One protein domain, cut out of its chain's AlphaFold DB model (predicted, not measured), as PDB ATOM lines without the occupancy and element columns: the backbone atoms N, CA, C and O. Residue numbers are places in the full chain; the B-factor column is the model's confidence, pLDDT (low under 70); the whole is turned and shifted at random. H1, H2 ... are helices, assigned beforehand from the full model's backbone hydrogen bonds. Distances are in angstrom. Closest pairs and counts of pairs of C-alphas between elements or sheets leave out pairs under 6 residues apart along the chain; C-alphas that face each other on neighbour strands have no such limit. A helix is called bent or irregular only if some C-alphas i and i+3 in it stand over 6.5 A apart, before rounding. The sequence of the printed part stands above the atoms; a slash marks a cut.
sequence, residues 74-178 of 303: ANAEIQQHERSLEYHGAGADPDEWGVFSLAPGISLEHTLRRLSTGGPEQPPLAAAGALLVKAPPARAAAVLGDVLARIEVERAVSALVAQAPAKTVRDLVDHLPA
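What this domain is: This is residues 74 to 178 of the 303 residues of an uncharacterized protein of Microbacterium liquefaciens (UniProt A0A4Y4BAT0). Four helices pack into a compact body in which the chain runs back and forth, and H1 is an arm at one end, with its residues 74 to 84 sticking out. In the body H2 and the first arm of the bent helix H3 make one helical hairpin, H4 and H5 make another, and H4 packs on both arms of H3, while the long link 88 to 107, without a named element, joins H1 to this body. The printed part has 105 residues with five named helices, in the order H1, H2, H3, H4, H5, and no named strand; its class is all helix, and the packing of the helices is part aligned, part crossed. The whole is compact, with a radius of gyration of the C-alphas of 14.0 A, yet elongated in outline, spanning 46 by 24 by 21 A.

How they stand to each other: H1, residues 74 to 87, touches no helix, and its residues 74 to 84 stand free. In the link after it, residues 102 to 103 pair antiparallel with residues 106 to 107, a pairing too short to be a named strand. H2, residues 108 to 117, is apart from H1. H3, residues 126 to 143, was assigned as one helix by its hydrogen bonds but is bent: C-alphas 133 and 136 are 6.9 A apart, and its arms H3a, residues 126 to 133, and H3b, residues 136 to 143, stand at a steep tilt of 55 degrees. H2 and H3a form a helical hairpin and touch, opposite ways at a steep tilt of 42 degrees; their closest C-alphas are those of Ser 116 and Gly 129, 4.8 A apart. H4, residues 147 to 161, touches H3b with its residues 148 to 153 alone, opposite ways at a steep tilt of 46 degrees; the closest C-alphas are those of Ala 138 and Ala 149, 5.1 A apart. H4 also touches H3a, opposite ways at a shallow tilt of 24 degrees, with the C-alphas of Ala 127 and Leu 160 closest at 7.0 A. H5, residues 166 to 173, is irregular, with C-alphas 167 and 170 7.2 A apart. H4 and H5 form a helical hairpin: H4 touches H5 with residues 157 to 161 alone, opposite ways at a shallow tilt of 10 degrees, and the closest C-alphas, of Val 161 and Val 169, are 5.5 A apart. H2 and H5 only just touch, with 3 pairs of C-alphas within 8 A, the closest being Thr 111 and Asp 171 at 6.9 A. H2 and H4 are apart, and so are H3a and H5. In H1, H2, H3a, H3b and H4 every O i to N i+4 pair is within hydrogen-bond range; in H5 2 of 4 are.

Where its parts are: H1 begins at C-alpha 74 (31.471, 10.572, -7.935) and is 19.5 A long. H2 is 14.2 A long. H3a measures 11.5 A and H3b 10.8 A. H4, 21.0 A long, begins at C-alpha 147 (44.646, 30.568, 1.891). H5, 11.0 A long, ends at C-alpha 173 (49.866, 41.938, -13.210).

The domain as a whole: The two C-alphas farthest apart are those of Ala 74 and Glu 121, 46.9 A. Without residues 74 to 84 the body spans 38 by 21 by 20 A. The printed part has no cut. The link from H1 to H2 is long, with 20 residues; that from H2 to H3 is short, and those from H3 to H4 and from H4 to H5 are tight. The mean pLDDT of the printed part is 74.7, and residues 74 to 105, residue 120 and residues 143 to 145 are under 70.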
ATOM      1  N   ALA A  74      30.270   9.874  -8.390       52.09
ATOM      2  CA  ALA A  74      31.471  10.572  -7.935       52.09
ATOM      3  C   ALA A  74      32.231  11.224  -9.105       52.09
ATOM      4  O   ALA A  74      32.670  12.361  -8.999       52.09
ATOM      5  N   ASN A  75      32.320  10.550 -10.254       54.41
ATOM      6  CA  ASN A  75      32.931  11.106 -11.460       54.41
ATOM      7  C   ASN A  75      32.110  12.266 -12.053       54.41
ATOM      8  O   ASN A  75      32.683  13.246 -12.516       54.41
ATOM      9  N   ALA A  76      30.776  12.195 -12.016       60.03
ATOM     10  CA  ALA A  76      29.910  13.301 -12.426       60.03
ATOM     11  C   ALA A  76      29.989  14.496 -11.458       60.03
ATOM     12  O   ALA A  76      29.980  15.636 -11.914       60.03
ATOM     13  N   GLU A  77      30.116  14.245 -10.153       55.97
ATOM     14  CA  GLU A  77      30.359  15.258  -9.121       55.97
ATOM     15  C   GLU A  77      31.737  15.907  -9.306       55.97
ATOM     16  O   GLU A  77      31.827  17.130  -9.272       55.97
ATOM     17  N   ILE A  78      32.797  15.140  -9.591       56.62
ATOM     18  CA  ILE A  78      34.124  15.672  -9.955       56.62
ATOM     19  C   ILE A  78      34.014  16.552 -11.204       56.62
ATOM     20  O   ILE A  78      34.347  17.728 -11.134       56.62
ATOM     21  N   GLN A  79      33.426  16.054 -12.296       54.09
ATOM     22  CA  GLN A  79      33.221  16.836 -13.523       54.09
ATOM     23  C   GLN A  79      32.310  18.056 -13.328       54.09
ATOM     24  O   GLN A  79      32.352  18.998 -14.119       54.09
ATOM     25  N   GLN A  80      31.417  18.043 -12.337       56.22
ATOM     26  CA  GLN A  80      30.613  19.207 -11.973       56.22
ATOM     27  C   GLN A  80      31.461  20.229 -11.214       56.22
ATOM     28  O   GLN A  80      31.402  21.401 -11.565       56.22
ATOM     29  N   HIS A  81      32.285  19.806 -10.251       53.00
ATOM     30  CA  HIS A  81      33.231  20.694  -9.573       53.00
ATOM     31  C   HIS A  81      34.268  21.264 -10.548       53.00
ATOM     32  O   HIS A  81      34.489  22.467 -10.532       53.00
ATOM     33  N   GLU A  82      34.832  20.457 -11.451       53.59
ATOM     34  CA  GLU A  82      35.732  20.910 -12.519       53.59
ATOM     35  C   GLU A  82      35.058  21.969 -13.398       53.59
ATOM     36  O   GLU A  82      35.584  23.069 -13.525       53.59
ATOM     37  N   ARG A  83      33.841  21.721 -13.902       53.22
ATOM     38  CA  ARG A  83      33.091  22.728 -14.678       53.22
ATOM     39  C   ARG A  83      32.711  23.962 -13.859       53.22
ATOM     40  O   ARG A  83      32.703  25.065 -14.395       53.22
ATOM     41  N   SER A  84      32.425  23.821 -12.565       50.06
ATOM     42  CA  SER A  84      32.219  24.962 -11.666       50.06
ATOM     43  C   SER A  84      33.510  25.764 -11.467       50.06
ATOM     44  O   SER A  84      33.451  26.990 -11.437       50.06
ATOM     45  N   LEU A  85      34.673  25.113 -11.413       52.78
ATOM     46  CA  LEU A  85      35.989  25.754 -11.374       52.78
ATOM     47  C   LEU A  85      36.371  26.376 -12.727       52.78
ATOM     48  O   LEU A  85      36.991  27.431 -12.745       52.78
ATOM     49  N   GLU A  86      35.964  25.811 -13.860       50.56
ATOM     50  CA  GLU A  86      36.144  26.419 -15.187       50.56
ATOM     51  C   GLU A  86      35.222  27.627 -15.412       50.56
ATOM     52  O   GLU A  86      35.605  28.587 -16.088       50.56
ATOM     53  N   TYR A  87      34.001  27.585 -14.870       46.75
ATOM     54  CA  TYR A  87      32.976  28.612 -15.060       46.75
ATOM     55  C   TYR A  87      33.135  29.785 -14.087       46.75
ATOM     56  O   TYR A  87      33.132  30.940 -14.513       46.75
ATOM     57  N   HIS A  88      33.317  29.497 -12.797       45.44
ATOM     58  CA  HIS A  88      33.548  30.511 -11.772       45.44
ATOM     59  C   HIS A  88      35.039  30.859 -11.651       45.44
ATOM     60  O   HIS A  88      35.388  32.035 -11.620       45.44
ATOM     61  N   GLY A  89      35.929  29.865 -11.661       47.22
ATOM     62  CA  GLY A  89      37.328  30.052 -11.272       47.22
ATOM     63  C   GLY A  89      37.491  30.064  -9.754       47.22
ATOM     64  O   GLY A  89      36.669  30.621  -9.026       47.22
ATOM     65  N   ALA A  90      38.607  29.522  -9.267       45.34
ATOM     66  CA  ALA A  90      39.152  30.024  -8.012       45.34
ATOM     67  C   ALA A  90      39.581  31.480  -8.281       45.34
ATOM     68  O   ALA A  90      40.479  31.719  -9.090       45.34
ATOM     69  N   GLY A  91      38.870  32.441  -7.687       48.38
ATOM     70  CA  GLY A  91      38.962  33.863  -8.045       48.38
ATOM     71  C   GLY A  91      37.760  34.448  -8.805       48.38
ATOM     72  O   GLY A  91      37.900  35.495  -9.431       48.38
ATOM     73  N   ALA A  92      36.589  33.799  -8.758       47.97
ATOM     74  CA  ALA A  92      35.320  34.376  -9.228       47.97
ATOM     75  C   ALA A  92      34.877  35.607  -8.419       47.97
ATOM     76  O   ALA A  92      34.200  36.500  -8.940       47.97
ATOM     77  N   ASP A  93      35.213  35.614  -7.126       58.50
ATOM     78  CA  ASP A  93      34.992  36.750  -6.242       58.50
ATOM     79  C   ASP A  93      35.823  37.942  -6.766       58.50
ATOM     80  O   ASP A  93      37.014  37.786  -7.051       58.50
ATOM     81  N   PRO A  94      35.219  39.131  -6.942       52.91
ATOM     82  CA  PRO A  94      35.919  40.347  -7.338       52.91
ATOM     83  C   PRO A  94      37.199  40.671  -6.558       52.91
ATOM     84  O   PRO A  94      38.169  41.121  -7.167       52.91
ATOM     85  N   ASP A  95      37.215  40.415  -5.249       58.38
ATOM     86  CA  ASP A  95      38.376  40.628  -4.379       58.38
ATOM     87  C   ASP A  95      39.370  39.450  -4.449       58.38
ATOM     88  O   ASP A  95      40.457  39.483  -3.859       58.38
ATOM     89  N   GLU A  96      39.036  38.403  -5.205       58.62
ATOM     90  CA  GLU A  96      39.841  37.200  -5.380       58.62
ATOM     91  C   GLU A  96      40.287  36.891  -6.803       58.62
ATOM     92  O   GLU A  96      41.078  35.960  -6.972       58.62
ATOM     93  N   TRP A  97      39.873  37.680  -7.799       67.31
ATOM     94  CA  TRP A  97      40.435  37.584  -9.143       67.31
ATOM     95  C   TRP A  97      41.963  37.536  -9.082       67.31
ATOM     96  O   TRP A  97      42.590  38.394  -8.465       67.31
ATOM     97  N   GLY A  98      42.576  36.579  -9.769       67.38
ATOM     98  CA  GLY A  98      44.025  36.516  -9.859       67.38
ATOM     99  C   GLY A  98      44.530  35.131 -10.225       67.38
ATOM    100  O   GLY A  98      44.025  34.504 -11.154       67.38
ATOM    101  N   VAL A  99      45.529  34.670  -9.471       59.09
ATOM    102  CA  VAL A  99      46.493  33.619  -9.838       59.09
ATOM    103  C   VAL A  99      45.905  32.255 -10.206       59.09
ATOM    104  O   VAL A  99      46.608  31.427 -10.779       59.09
ATOM    105  N   PHE A 100      44.630  32.014  -9.904       64.06
ATOM    106  CA  PHE A 100      43.937  30.755 -10.172       64.06
ATOM    107  C   PHE A 100      42.760  30.873 -11.147       64.06
ATOM    108  O   PHE A 100      42.037  29.895 -11.352       64.06
ATOM    109  N   SER A 101      42.605  32.030 -11.800       66.50
ATOM    110  CA  SER A 101      41.612  32.214 -12.851       66.50
ATOM    111  C   SER A 101      41.842  31.238 -14.007       66.50
ATOM    112  O   SER A 101      42.923  31.168 -14.595       66.50
ATOM    113  N   LEU A 102      40.797  30.483 -14.349       65.00
ATOM    114  CA  LEU A 102      40.765  29.542 -15.474       65.00
ATOM    115  C   LEU A 102      40.130  30.170 -16.726       65.00
ATOM    116  O   LEU A 102      39.493  29.494 -17.532       65.00
ATOM    117  N   ALA A 103      40.271  31.487 -16.891       65.44
ATOM    118  CA  ALA A 103      39.753  32.186 -18.058       65.44
ATOM    119  C   ALA A 103      40.458  31.719 -19.355       65.44
ATOM    120  O   ALA A 103      41.692  31.718 -19.410       65.44
ATOM    121  N   PRO A 104      39.714  31.358 -20.422       61.59
ATOM    122  CA  PRO A 104      40.307  30.982 -21.704       61.59
ATOM    123  C   PRO A 104      41.254  32.066 -22.236       61.59
ATOM    124  O   PRO A 104      40.870  33.224 -22.372       61.59
ATOM    125  N   GLY A 105      42.504  31.686 -22.515       64.06
ATOM    126  CA  GLY A 105      43.561  32.595 -22.982       64.06
ATOM    127  C   GLY A 105      44.256  33.431 -21.895       64.06
ATOM    128  O   GLY A 105      45.312  33.989 -22.171       64.06
ATOM    129  N   ILE A 106      43.723  33.482 -20.665       70.44
ATOM    130  CA  ILE A 106      44.264  34.274 -19.543       70.44
ATOM    131  C   ILE A 106      44.291  33.437 -18.253       70.44
ATOM    132  O   ILE A 106      43.846  33.876 -17.195       70.44
ATOM    133  N   SER A 107      44.824  32.216 -18.325       80.56
ATOM    134  CA  SER A 107      45.220  31.462 -17.129       80.56
ATOM    135  C   SER A 107      46.686  31.717 -16.793       80.56
ATOM    136  O   SER A 107      47.519  31.892 -17.692       80.56
ATOM    137  N   LEU A 108      47.018  31.716 -15.498       84.06
ATOM    138  CA  LEU A 108      48.386  31.953 -15.043       84.06
ATOM    139  C   LEU A 108      49.354  30.943 -15.673       84.06
ATOM    140  O   LEU A 108      50.403  31.341 -16.169       84.06
ATOM    141  N   GLU A 109      48.998  29.659 -15.756       85.19
ATOM    142  CA  GLU A 109      49.858  28.657 -16.392       85.19
ATOM    143  C   GLU A 109      50.053  28.867 -17.894       85.19
ATOM    144  O   GLU A 109      51.105  28.500 -18.416       85.19
ATOM    145  N   HIS A 110      49.090  29.461 -18.608       85.06
ATOM    146  CA  HIS A 110      49.290  29.813 -20.013       85.06
ATOM    147  C   HIS A 110      50.333  30.933 -20.147       85.06
ATOM    148  O   HIS A 110      51.288  30.790 -20.915       85.06
ATOM    149  N   THR A 111      50.208  32.001 -19.350       87.69
ATOM    150  CA  THR A 111      51.193  33.093 -19.308       87.69
ATOM    151  C   THR A 111      52.567  32.592 -18.859       87.69
ATOM    152  O   THR A 111      53.560  32.848 -19.536       87.69
ATOM    153  N   LEU A 112      52.650  31.828 -17.766       89.38
ATOM    154  CA  LEU A 112      53.915  31.285 -17.265       89.38
ATOM    155  C   LEU A 112      54.571  30.342 -18.272       89.38
ATOM    156  O   LEU A 112      55.782  30.423 -18.453       89.38
ATOM    157  N   ARG A 113      53.800  29.504 -18.981       89.31
ATOM    158  CA  ARG A 113      54.337  28.657 -20.054       89.31
ATOM    159  C   ARG A 113      54.967  29.509 -21.155       89.31
ATOM    160  O   ARG A 113      56.137  29.291 -21.453       89.31
ATOM    161  N   ARG A 114      54.250  30.520 -21.666       87.25
ATOM    162  CA  ARG A 114      54.747  31.468 -22.684       87.25
ATOM    163  C   ARG A 114      56.031  32.180 -22.242       87.25
ATOM    164  O   ARG A 114      56.982  32.269 -23.010       87.25
ATOM    165  N   LEU A 115      56.090  32.639 -20.992       87.06
ATOM    166  CA  LEU A 115      57.278  33.298 -20.436       87.06
ATOM    167  C   LEU A 115      58.437  32.320 -20.174       87.06
ATOM    168  O   LEU A 115      59.597  32.698 -20.318       87.06
ATOM    169  N   SER A 116      58.147  31.065 -19.824       88.19
ATOM    170  CA  SER A 116      59.163  30.029 -19.585       88.19
ATOM    171  C   SER A 116      59.794  29.486 -20.871       88.19
ATOM    172  O   SER A 116      60.933  29.034 -20.835       88.19
ATOM    173  N   THR A 117      59.089  29.555 -22.007       84.94
ATOM    174  CA  THR A 117      59.640  29.217 -23.331       84.94
ATOM    175  C   THR A 117      60.348  30.392 -24.000       84.94
ATOM    176  O   THR A 117      61.124  30.183 -24.929       84.94
ATOM    177  N   GLY A 118      60.082  31.622 -23.547       76.88
ATOM    178  CA  GLY A 118      60.487  32.841 -24.244       76.88
ATOM    179  C   GLY A 118      59.716  33.057 -25.552       76.88
ATOM    180  O   GLY A 118      58.790  32.317 -25.897       76.88
ATOM    181  N   GLY A 119      60.119  34.090 -26.287       73.50
ATOM    182  CA  GLY A 119      59.615  34.425 -27.620       73.50
ATOM    183  C   GLY A 119      60.701  35.092 -28.476       73.50
ATOM    184  O   GLY A 119      61.806  35.313 -27.984       73.50
ATOM    185  N   PRO A 120      60.411  35.459 -29.740       67.19
ATOM    186  CA  PRO A 120      61.424  35.979 -30.669       67.19
ATOM    187  C   PRO A 120      62.174  37.223 -30.166       67.19
ATOM    188  O   PRO A 120      63.340  37.412 -30.491       67.19
ATOM    189  N   GLU A 121      61.511  38.057 -29.358       72.62
ATOM    190  CA  GLU A 121      62.070  39.295 -28.798       72.62
ATOM    191  C   GLU A 121      62.428  39.204 -27.302       72.62
ATOM    192  O   GLU A 121      62.826  40.208 -26.710       72.62
ATOM    193  N   GLN A 122      62.215  38.057 -26.643       71.69
ATOM    194  CA  GLN A 122      62.269  37.959 -25.179       71.69
ATOM    195  C   GLN A 122      62.867  36.626 -24.708       71.69
ATOM    196  O   GLN A 122      62.319  35.569 -25.034       71.69
ATOM    197  N   PRO A 123      63.949  36.648 -23.906       75.06
ATOM    198  CA  PRO A 123      64.560  35.426 -23.401       75.06
ATOM    199  C   PRO A 123      63.636  34.695 -22.405       75.06
ATOM    200  O   PRO A 123      62.853  35.344 -21.706       75.06
ATOM    201  N   PRO A 124      63.756  33.358 -22.291       81.69
ATOM    202  CA  PRO A 124      63.075  32.564 -21.272       81.69
ATOM    203  C   PRO A 124      63.270  33.096 -19.848       81.69
ATOM    204  O   PRO A 124      64.397  33.297 -19.388       81.69
ATOM    205  N   LEU A 125      62.173  33.252 -19.110       83.81
ATOM    206  CA  LEU A 125      62.196  33.673 -17.713       83.81
ATOM    207  C   LEU A 125      62.214  32.432 -16.808       83.81
ATOM    208  O   LEU A 125      61.168  31.856 -16.512       83.81
ATOM    209  N   ALA A 126      63.396  32.004 -16.352       83.50
ATOM    210  CA  ALA A 126      63.560  30.759 -15.583       83.50
ATOM    211  C   ALA A 126      62.649  30.676 -14.335       83.50
ATOM    212  O   ALA A 126      62.082  29.623 -14.035       83.50
ATOM    213  N   ALA A 127      62.430  31.805 -13.654       86.00
ATOM    214  CA  ALA A 127      61.513  31.902 -12.518       86.00
ATOM    215  C   ALA A 127      60.036  31.634 -12.891       86.00
ATOM    216  O   ALA A 127      59.288  31.116 -12.063       86.00
ATOM    217  N   ALA A 128      59.620  31.901 -14.136       88.31
ATOM    218  CA  ALA A 128      58.289  31.537 -14.623       88.31
ATOM    219  C   ALA A 128      58.138  30.015 -14.772       88.31
ATOM    220  O   ALA A 128      57.094  29.471 -14.422       88.31
ATOM    221  N   GLY A 129      59.191  29.316 -15.216       87.88
ATOM    222  CA  GLY A 129      59.221  27.850 -15.273       87.88
ATOM    223  C   GLY A 129      59.131  27.205 -13.886       87.88
ATOM    224  O   GLY A 129      58.345  26.283 -13.684       87.88
ATOM    225  N   ALA A 130      59.857  27.743 -12.901       87.94
ATOM    226  CA  ALA A 130      59.766  27.286 -11.512       87.94
ATOM    227  C   ALA A 130      58.360  27.497 -10.911       87.94
ATOM    228  O   ALA A 130      57.856  26.636 -10.188       87.94
ATOM    229  N   LEU A 131      57.701  28.616 -11.232       89.94
ATOM    230  CA  LEU A 131      56.338  28.890 -10.775       89.94
ATOM    231  C   LEU A 131      55.281  28.050 -11.515       89.94
ATOM    232  O   LEU A 131      54.293  27.657 -10.903       89.94
ATOM    233  N   LEU A 132      55.503  27.714 -12.791       89.44
ATOM    234  CA  LEU A 132      54.607  26.862 -13.585       89.44
ATOM    235  C   LEU A 132      54.435  25.463 -12.972       89.44
ATOM    236  O   LEU A 132      53.345  24.906 -13.044       89.44
ATOM    237  N   VAL A 133      55.482  24.919 -12.342       86.69
ATOM    238  CA  VAL A 133      55.418  23.641 -11.606       86.69
ATOM    239  C   VAL A 133      54.613  23.780 -10.305       86.69
ATOM    240  O   VAL A 133      53.886  22.868  -9.927       86.69
ATOM    241  N   LYS A 134      54.704  24.931  -9.626       85.88
ATOM    242  CA  LYS A 134      54.034  25.182  -8.337       85.88
ATOM    243  C   LYS A 134      52.565  25.607  -8.449       85.88
ATOM    244  O   LYS A 134      51.794  25.348  -7.528       85.88
ATOM    245  N   ALA A 135      52.171  26.283  -9.528       82.56
ATOM    246  CA  ALA A 135      50.841  26.888  -9.636       82.56
ATOM    247  C   ALA A 135      49.676  25.865  -9.633       82.56
ATOM    248  O   ALA A 135      48.720  26.096  -8.887       82.56
ATOM    249  N   PRO A 136      49.733  24.720 -10.352       80.25
ATOM    250  CA  PRO A 136      48.655  23.730 -10.330       80.25
ATOM    251  C   PRO A 136      48.354  23.110  -8.948       80.25
ATOM    252  O   PRO A 136      47.184  23.148  -8.556       80.25
ATOM    253  N   PRO A 137      49.332  22.582  -8.172       78.94
ATOM    254  CA  PRO A 137      49.039  22.029  -6.847       78.94
ATOM    255  C   PRO A 137      48.602  23.113  -5.851       78.94
ATOM    256  O   PRO A 137      47.694  22.878  -5.055       78.94
ATOM    257  N   ALA A 138      49.159  24.327  -5.938       78.81
ATOM    258  CA  ALA A 138      48.725  25.446  -5.102       78.81
ATOM    259  C   ALA A 138      47.280  25.889  -5.404       78.81
ATOM    260  O   ALA A 138      46.540  26.208  -4.474       78.81
ATOM    261  N   ARG A 139      46.834  25.838  -6.673       75.75
ATOM    262  CA  ARG A 139      45.419  26.041  -7.031       75.75
ATOM    263  C   ARG A 139      44.529  24.981  -6.393       75.75
ATOM    264  O   ARG A 139      43.494  25.326  -5.834       75.75
ATOM    265  N   ALA A 140      44.916  23.708  -6.482       72.44
ATOM    266  CA  ALA A 140      44.141  22.611  -5.904       72.44
ATOM    267  C   ALA A 140      44.000  22.762  -4.378       72.44
ATOM    268  O   ALA A 140      42.897  22.641  -3.852       72.44
ATOM    269  N   ALA A 141      45.082  23.121  -3.680       73.06
ATOM    270  CA  ALA A 141      45.051  23.423  -2.249       73.06
ATOM    271  C   ALA A 141      44.149  24.633  -1.925       73.06
ATOM    272  O   ALA A 141      43.320  24.560  -1.019       73.06
ATOM    273  N   ALA A 142      44.239  25.721  -2.697       71.94
ATOM    274  CA  ALA A 142      43.416  26.912  -2.489       71.94
ATOM    275  C   ALA A 142      41.912  26.659  -2.711       71.94
ATOM    276  O   ALA A 142      41.090  27.194  -1.971       71.94
ATOM    277  N   VAL A 143      41.540  25.800  -3.670       67.38
ATOM    278  CA  VAL A 143      40.150  25.335  -3.865       67.38
ATOM    279  C   VAL A 143      39.628  24.568  -2.645       67.38
ATOM    280  O   VAL A 143      38.448  24.666  -2.319       67.38
ATOM    281  N   LEU A 144      40.501  23.848  -1.937       69.12
ATOM    282  CA  LEU A 144      40.186  23.163  -0.679       69.12
ATOM    283  C   LEU A 144      40.222  24.095   0.552       69.12
ATOM    284  O   LEU A 144      40.072  23.626   1.679       69.12
ATOM    285  N   GLY A 145      40.396  25.407   0.351       67.56
ATOM    286  CA  GLY A 145      40.393  26.423   1.405       67.56
ATOM    287  C   GLY A 145      41.772  26.814   1.945       67.56
ATOM    288  O   GLY A 145      41.839  27.577   2.909       67.56
ATOM    289  N   ASP A 146      42.876  26.341   1.353       77.25
ATOM    290  CA  ASP A 146      44.223  26.758   1.763       77.25
ATOM    291  C   ASP A 146      44.564  28.175   1.260       77.25
ATOM    292  O   ASP A 146      45.064  28.399   0.152       77.25
ATOM    293  N   VAL A 147      44.315  29.157   2.126       78.62
ATOM    294  CA  VAL A 147      44.646  30.568   1.891       78.62
ATOM    295  C   VAL A 147      46.166  30.804   1.819       78.62
ATOM    296  O   VAL A 147      46.606  31.734   1.142       78.62
ATOM    297  N   LEU A 148      46.996  29.973   2.465       84.31
ATOM    298  CA  LEU A 148      48.455  30.136   2.447       84.31
ATOM    299  C   LEU A 148      49.043  29.742   1.089       84.31
ATOM    300  O   LEU A 148      49.868  30.488   0.559       84.31
ATOM    301  N   ALA A 149      48.561  28.647   0.491       80.62
ATOM    302  CA  ALA A 149      48.936  28.241  -0.866       80.62
ATOM    303  C   ALA A 149      48.670  29.361  -1.889       80.62
ATOM    304  O   ALA A 149      49.507  29.654  -2.746       80.62
ATOM    305  N   ARG A 150      47.539  30.063  -1.749       79.94
ATOM    306  CA  ARG A 150      47.224  31.244  -2.561       79.94
ATOM    307  C   ARG A 150      48.194  32.403  -2.330       79.94
ATOM    308  O   ARG A 150      48.683  32.982  -3.299       79.94
ATOM    309  N   ILE A 151      48.487  32.736  -1.072       84.38
ATOM    310  CA  ILE A 151      49.412  33.827  -0.719       84.38
ATOM    311  C   ILE A 151      50.834  33.544  -1.234       84.38
ATOM    312  O   ILE A 151      51.510  34.481  -1.664       84.38
ATOM    313  N   GLU A 152      51.295  32.287  -1.238       87.50
ATOM    314  CA  GLU A 152      52.593  31.927  -1.830       87.50
ATOM    315  C   GLU A 152      52.622  32.233  -3.334       87.50
ATOM    316  O   GLU A 152      53.560  32.882  -3.802       87.50
ATOM    317  N   VAL A 153      51.586  31.841  -4.087       87.44
ATOM    318  CA  VAL A 153      51.524  32.101  -5.535       87.44
ATOM    319  C   VAL A 153      51.346  33.594  -5.833       87.44
ATOM    320  O   VAL A 153      52.067  34.115  -6.681       87.44
ATOM    321  N   GLU A 154      50.482  34.321  -5.110       88.25
ATOM    322  CA  GLU A 154      50.353  35.788  -5.239       88.25
ATOM    323  C   GLU A 154      51.706  36.488  -4.993       88.25
ATOM    324  O   GLU A 154      52.099  37.380  -5.754       88.25
ATOM    325  N   ARG A 155      52.477  36.050  -3.986       89.81
ATOM    326  CA  ARG A 155      53.824  36.571  -3.701       89.81
ATOM    327  C   ARG A 155      54.831  36.209  -4.796       89.81
ATOM    328  O   ARG A 155      55.629  37.063  -5.177       89.81
ATOM    329  N   ALA A 156      54.796  34.983  -5.312       90.94
ATOM    330  CA  ALA A 156      55.696  34.533  -6.370       90.94
ATOM    331  C   ALA A 156      55.440  35.267  -7.698       90.94
ATOM    332  O   ALA A 156      56.392  35.722  -8.328       90.94
ATOM    333  N   VAL A 157      54.172  35.471  -8.082       91.38
ATOM    334  CA  VAL A 157      53.809  36.309  -9.240       91.38
ATOM    335  C   VAL A 157      54.245  37.757  -9.013       91.38
ATOM    336  O   VAL A 157      54.844  38.347  -9.905       91.38
ATOM    337  N   SER A 158      54.051  38.319  -7.816       91.06
ATOM    338  CA  SER A 158      54.507  39.685  -7.496       91.06
ATOM    339  C   SER A 158      56.033  39.842  -7.609       91.06
ATOM    340  O   SER A 158      56.522  40.832  -8.154       91.06
ATOM    341  N   ALA A 159      56.801  38.848  -7.154       90.81
ATOM    342  CA  ALA A 159      58.256  38.823  -7.314       90.81
ATOM    343  C   ALA A 159      58.684  38.671  -8.785       90.81
ATOM    344  O   ALA A 159      59.718  39.212  -9.179       90.81
ATOM    345  N   LEU A 160      57.893  37.965  -9.599       91.25
ATOM    346  CA  LEU A 160      58.113  37.828 -11.038       91.25
ATOM    347  C   LEU A 160      57.825  39.145 -11.776       91.25
ATOM    348  O   LEU A 160      58.650  39.575 -12.576       91.25
ATOM    349  N   VAL A 161      56.721  39.826 -11.444       91.06
ATOM    350  CA  VAL A 161      56.359  41.168 -11.944       91.06
ATOM    351  C   VAL A 161      57.491  42.172 -11.712       91.06
ATOM    352  O   VAL A 161      57.844  42.910 -12.626       91.06
ATOM    353  N   ALA A 162      58.102  42.171 -10.523       88.69
ATOM    354  CA  ALA A 162      59.196  43.085 -10.181       88.69
ATOM    355  C   ALA A 162      60.491  42.869 -10.998       88.69
ATOM    356  O   ALA A 162      61.340  43.755 -11.036       88.69
ATOM    357  N   GLN A 163      60.646  41.705 -11.638       85.62
ATOM    358  CA  GLN A 163      61.803  41.332 -12.466       85.62
ATOM    359  C   GLN A 163      61.466  41.261 -13.966       85.62
ATOM    360  O   GLN A 163      62.351  41.033 -14.791       85.62
ATOM    361  N   ALA A 164      60.191  41.415 -14.331       85.06
ATOM    362  CA  ALA A 164      59.715  41.237 -15.693       85.06
ATOM    363  C   ALA A 164      60.073  42.444 -16.587       85.06
ATOM    364  O   ALA A 164      59.943  43.594 -16.158       85.06
ATOM    365  N   PRO A 165      60.470  42.223 -17.856       82.62
ATOM    366  CA  PRO A 165      60.539  43.288 -18.853       82.62
ATOM    367  C   PRO A 165      59.207  44.041 -18.971       82.62
ATOM    368  O   PRO A 165      58.146  43.428 -18.926       82.62
ATOM    369  N   ALA A 166      59.235  45.356 -19.211       80.19
ATOM    370  CA  ALA A 166      58.019  46.186 -19.252       80.19
ATOM    371  C   ALA A 166      56.910  45.628 -20.175       80.19
ATOM    372  O   ALA A 166      55.741  45.627 -19.797       80.19
ATOM    373  N   LYS A 167      57.287  45.062 -21.335       77.06
ATOM    374  CA  LYS A 167      56.373  44.400 -22.290       77.06
ATOM    375  C   LYS A 167      55.587  43.208 -21.701       77.06
ATOM    376  O   LYS A 167      54.572  42.843 -22.279       77.06
ATOM    377  N   THR A 168      56.039  42.587 -20.608       80.94
ATOM    378  CA  THR A 168      55.403  41.414 -19.965       80.94
ATOM    379  C   THR A 168      54.875  41.690 -18.560       80.94
ATOM    380  O   THR A 168      54.241  40.822 -17.961       80.94
ATOM    381  N   VAL A 169      55.085  42.897 -18.022       85.56
ATOM    382  CA  VAL A 169      54.562  43.285 -16.703       85.56
ATOM    383  C   VAL A 169      53.036  43.175 -16.672       85.56
ATOM    384  O   VAL A 169      52.510  42.550 -15.755       85.56
ATOM    385  N   ARG A 170      52.319  43.698 -17.682       85.06
ATOM    386  CA  ARG A 170      50.842  43.644 -17.730       85.06
ATOM    387  C   ARG A 170      50.315  42.205 -17.736       85.06
ATOM    388  O   ARG A 170      49.467  41.879 -16.911       85.06
ATOM    389  N   ASP A 171      50.900  41.342 -18.574       83.62
ATOM    390  CA  ASP A 171      50.567  39.910 -18.673       83.62
ATOM    391  C   ASP A 171      50.608  39.180 -17.319       83.62
ATOM    392  O   ASP A 171      49.880  38.210 -17.126       83.62
ATOM    393  N   LEU A 172      51.488  39.606 -16.406       88.12
ATOM    394  CA  LEU A 172      51.636  39.039 -15.064       88.12
ATOM    395  C   LEU A 172      50.793  39.770 -14.009       88.12
ATOM    396  O   LEU A 172      50.237  39.129 -13.120       88.12
ATOM    397  N   VAL A 173      50.677  41.097 -14.107       88.81
ATOM    398  CA  VAL A 173      49.866  41.938 -13.210       88.81
ATOM    399  C   VAL A 173      48.377  41.599 -13.313       88.81
ATOM    400  O   VAL A 173      47.684  41.610 -12.295       88.81
ATOM    401  N   ASP A 174      47.890  41.209 -14.491       86.94
ATOM    402  CA  ASP A 174      46.503  40.765 -14.670       86.94
ATOM    403  C   ASP A 174      46.161  39.504 -13.853       86.94
ATOM    404  O   ASP A 174      45.014  39.353 -13.424       86.94
ATOM    405  N   HIS A 175      47.153  38.662 -13.532       86.00
ATOM    406  CA  HIS A 175      47.009  37.505 -12.632       86.00
ATOM    407  C   HIS A 175      47.107  37.855 -11.144       86.00
ATOM    408  O   HIS A 175      46.973  36.971 -10.303       86.00
ATOM    409  N   LEU A 176      47.328  39.114 -10.773       86.31
ATOM    410  CA  LEU A 176      47.260  39.549  -9.378       86.31
ATOM    411  C   LEU A 176      45.867  40.117  -9.052       86.31
ATOM    412  O   LEU A 176      45.252  40.761  -9.912       86.31
ATOM    413  N   PRO A 177      45.376  39.948  -7.809       82.88
ATOM    414  CA  PRO A 177      44.198  40.665  -7.332       82.88
ATOM    415  C   PRO A 177      44.478  42.159  -7.267       82.88
ATOM    416  O   PRO A 177      45.602  42.570  -6.969       82.88
ATOM    417  N   ALA A 178      43.448  42.979  -7.486       85.06
ATOM    418  CA  ALA A 178      43.576  44.430  -7.608       85.06
ATOM    419  C   ALA A 178      44.389  45.079  -6.478       85.06
ATOM    420  O   ALA A 178      45.147  46.005  -6.742       85.06
TER     421      ALA A 178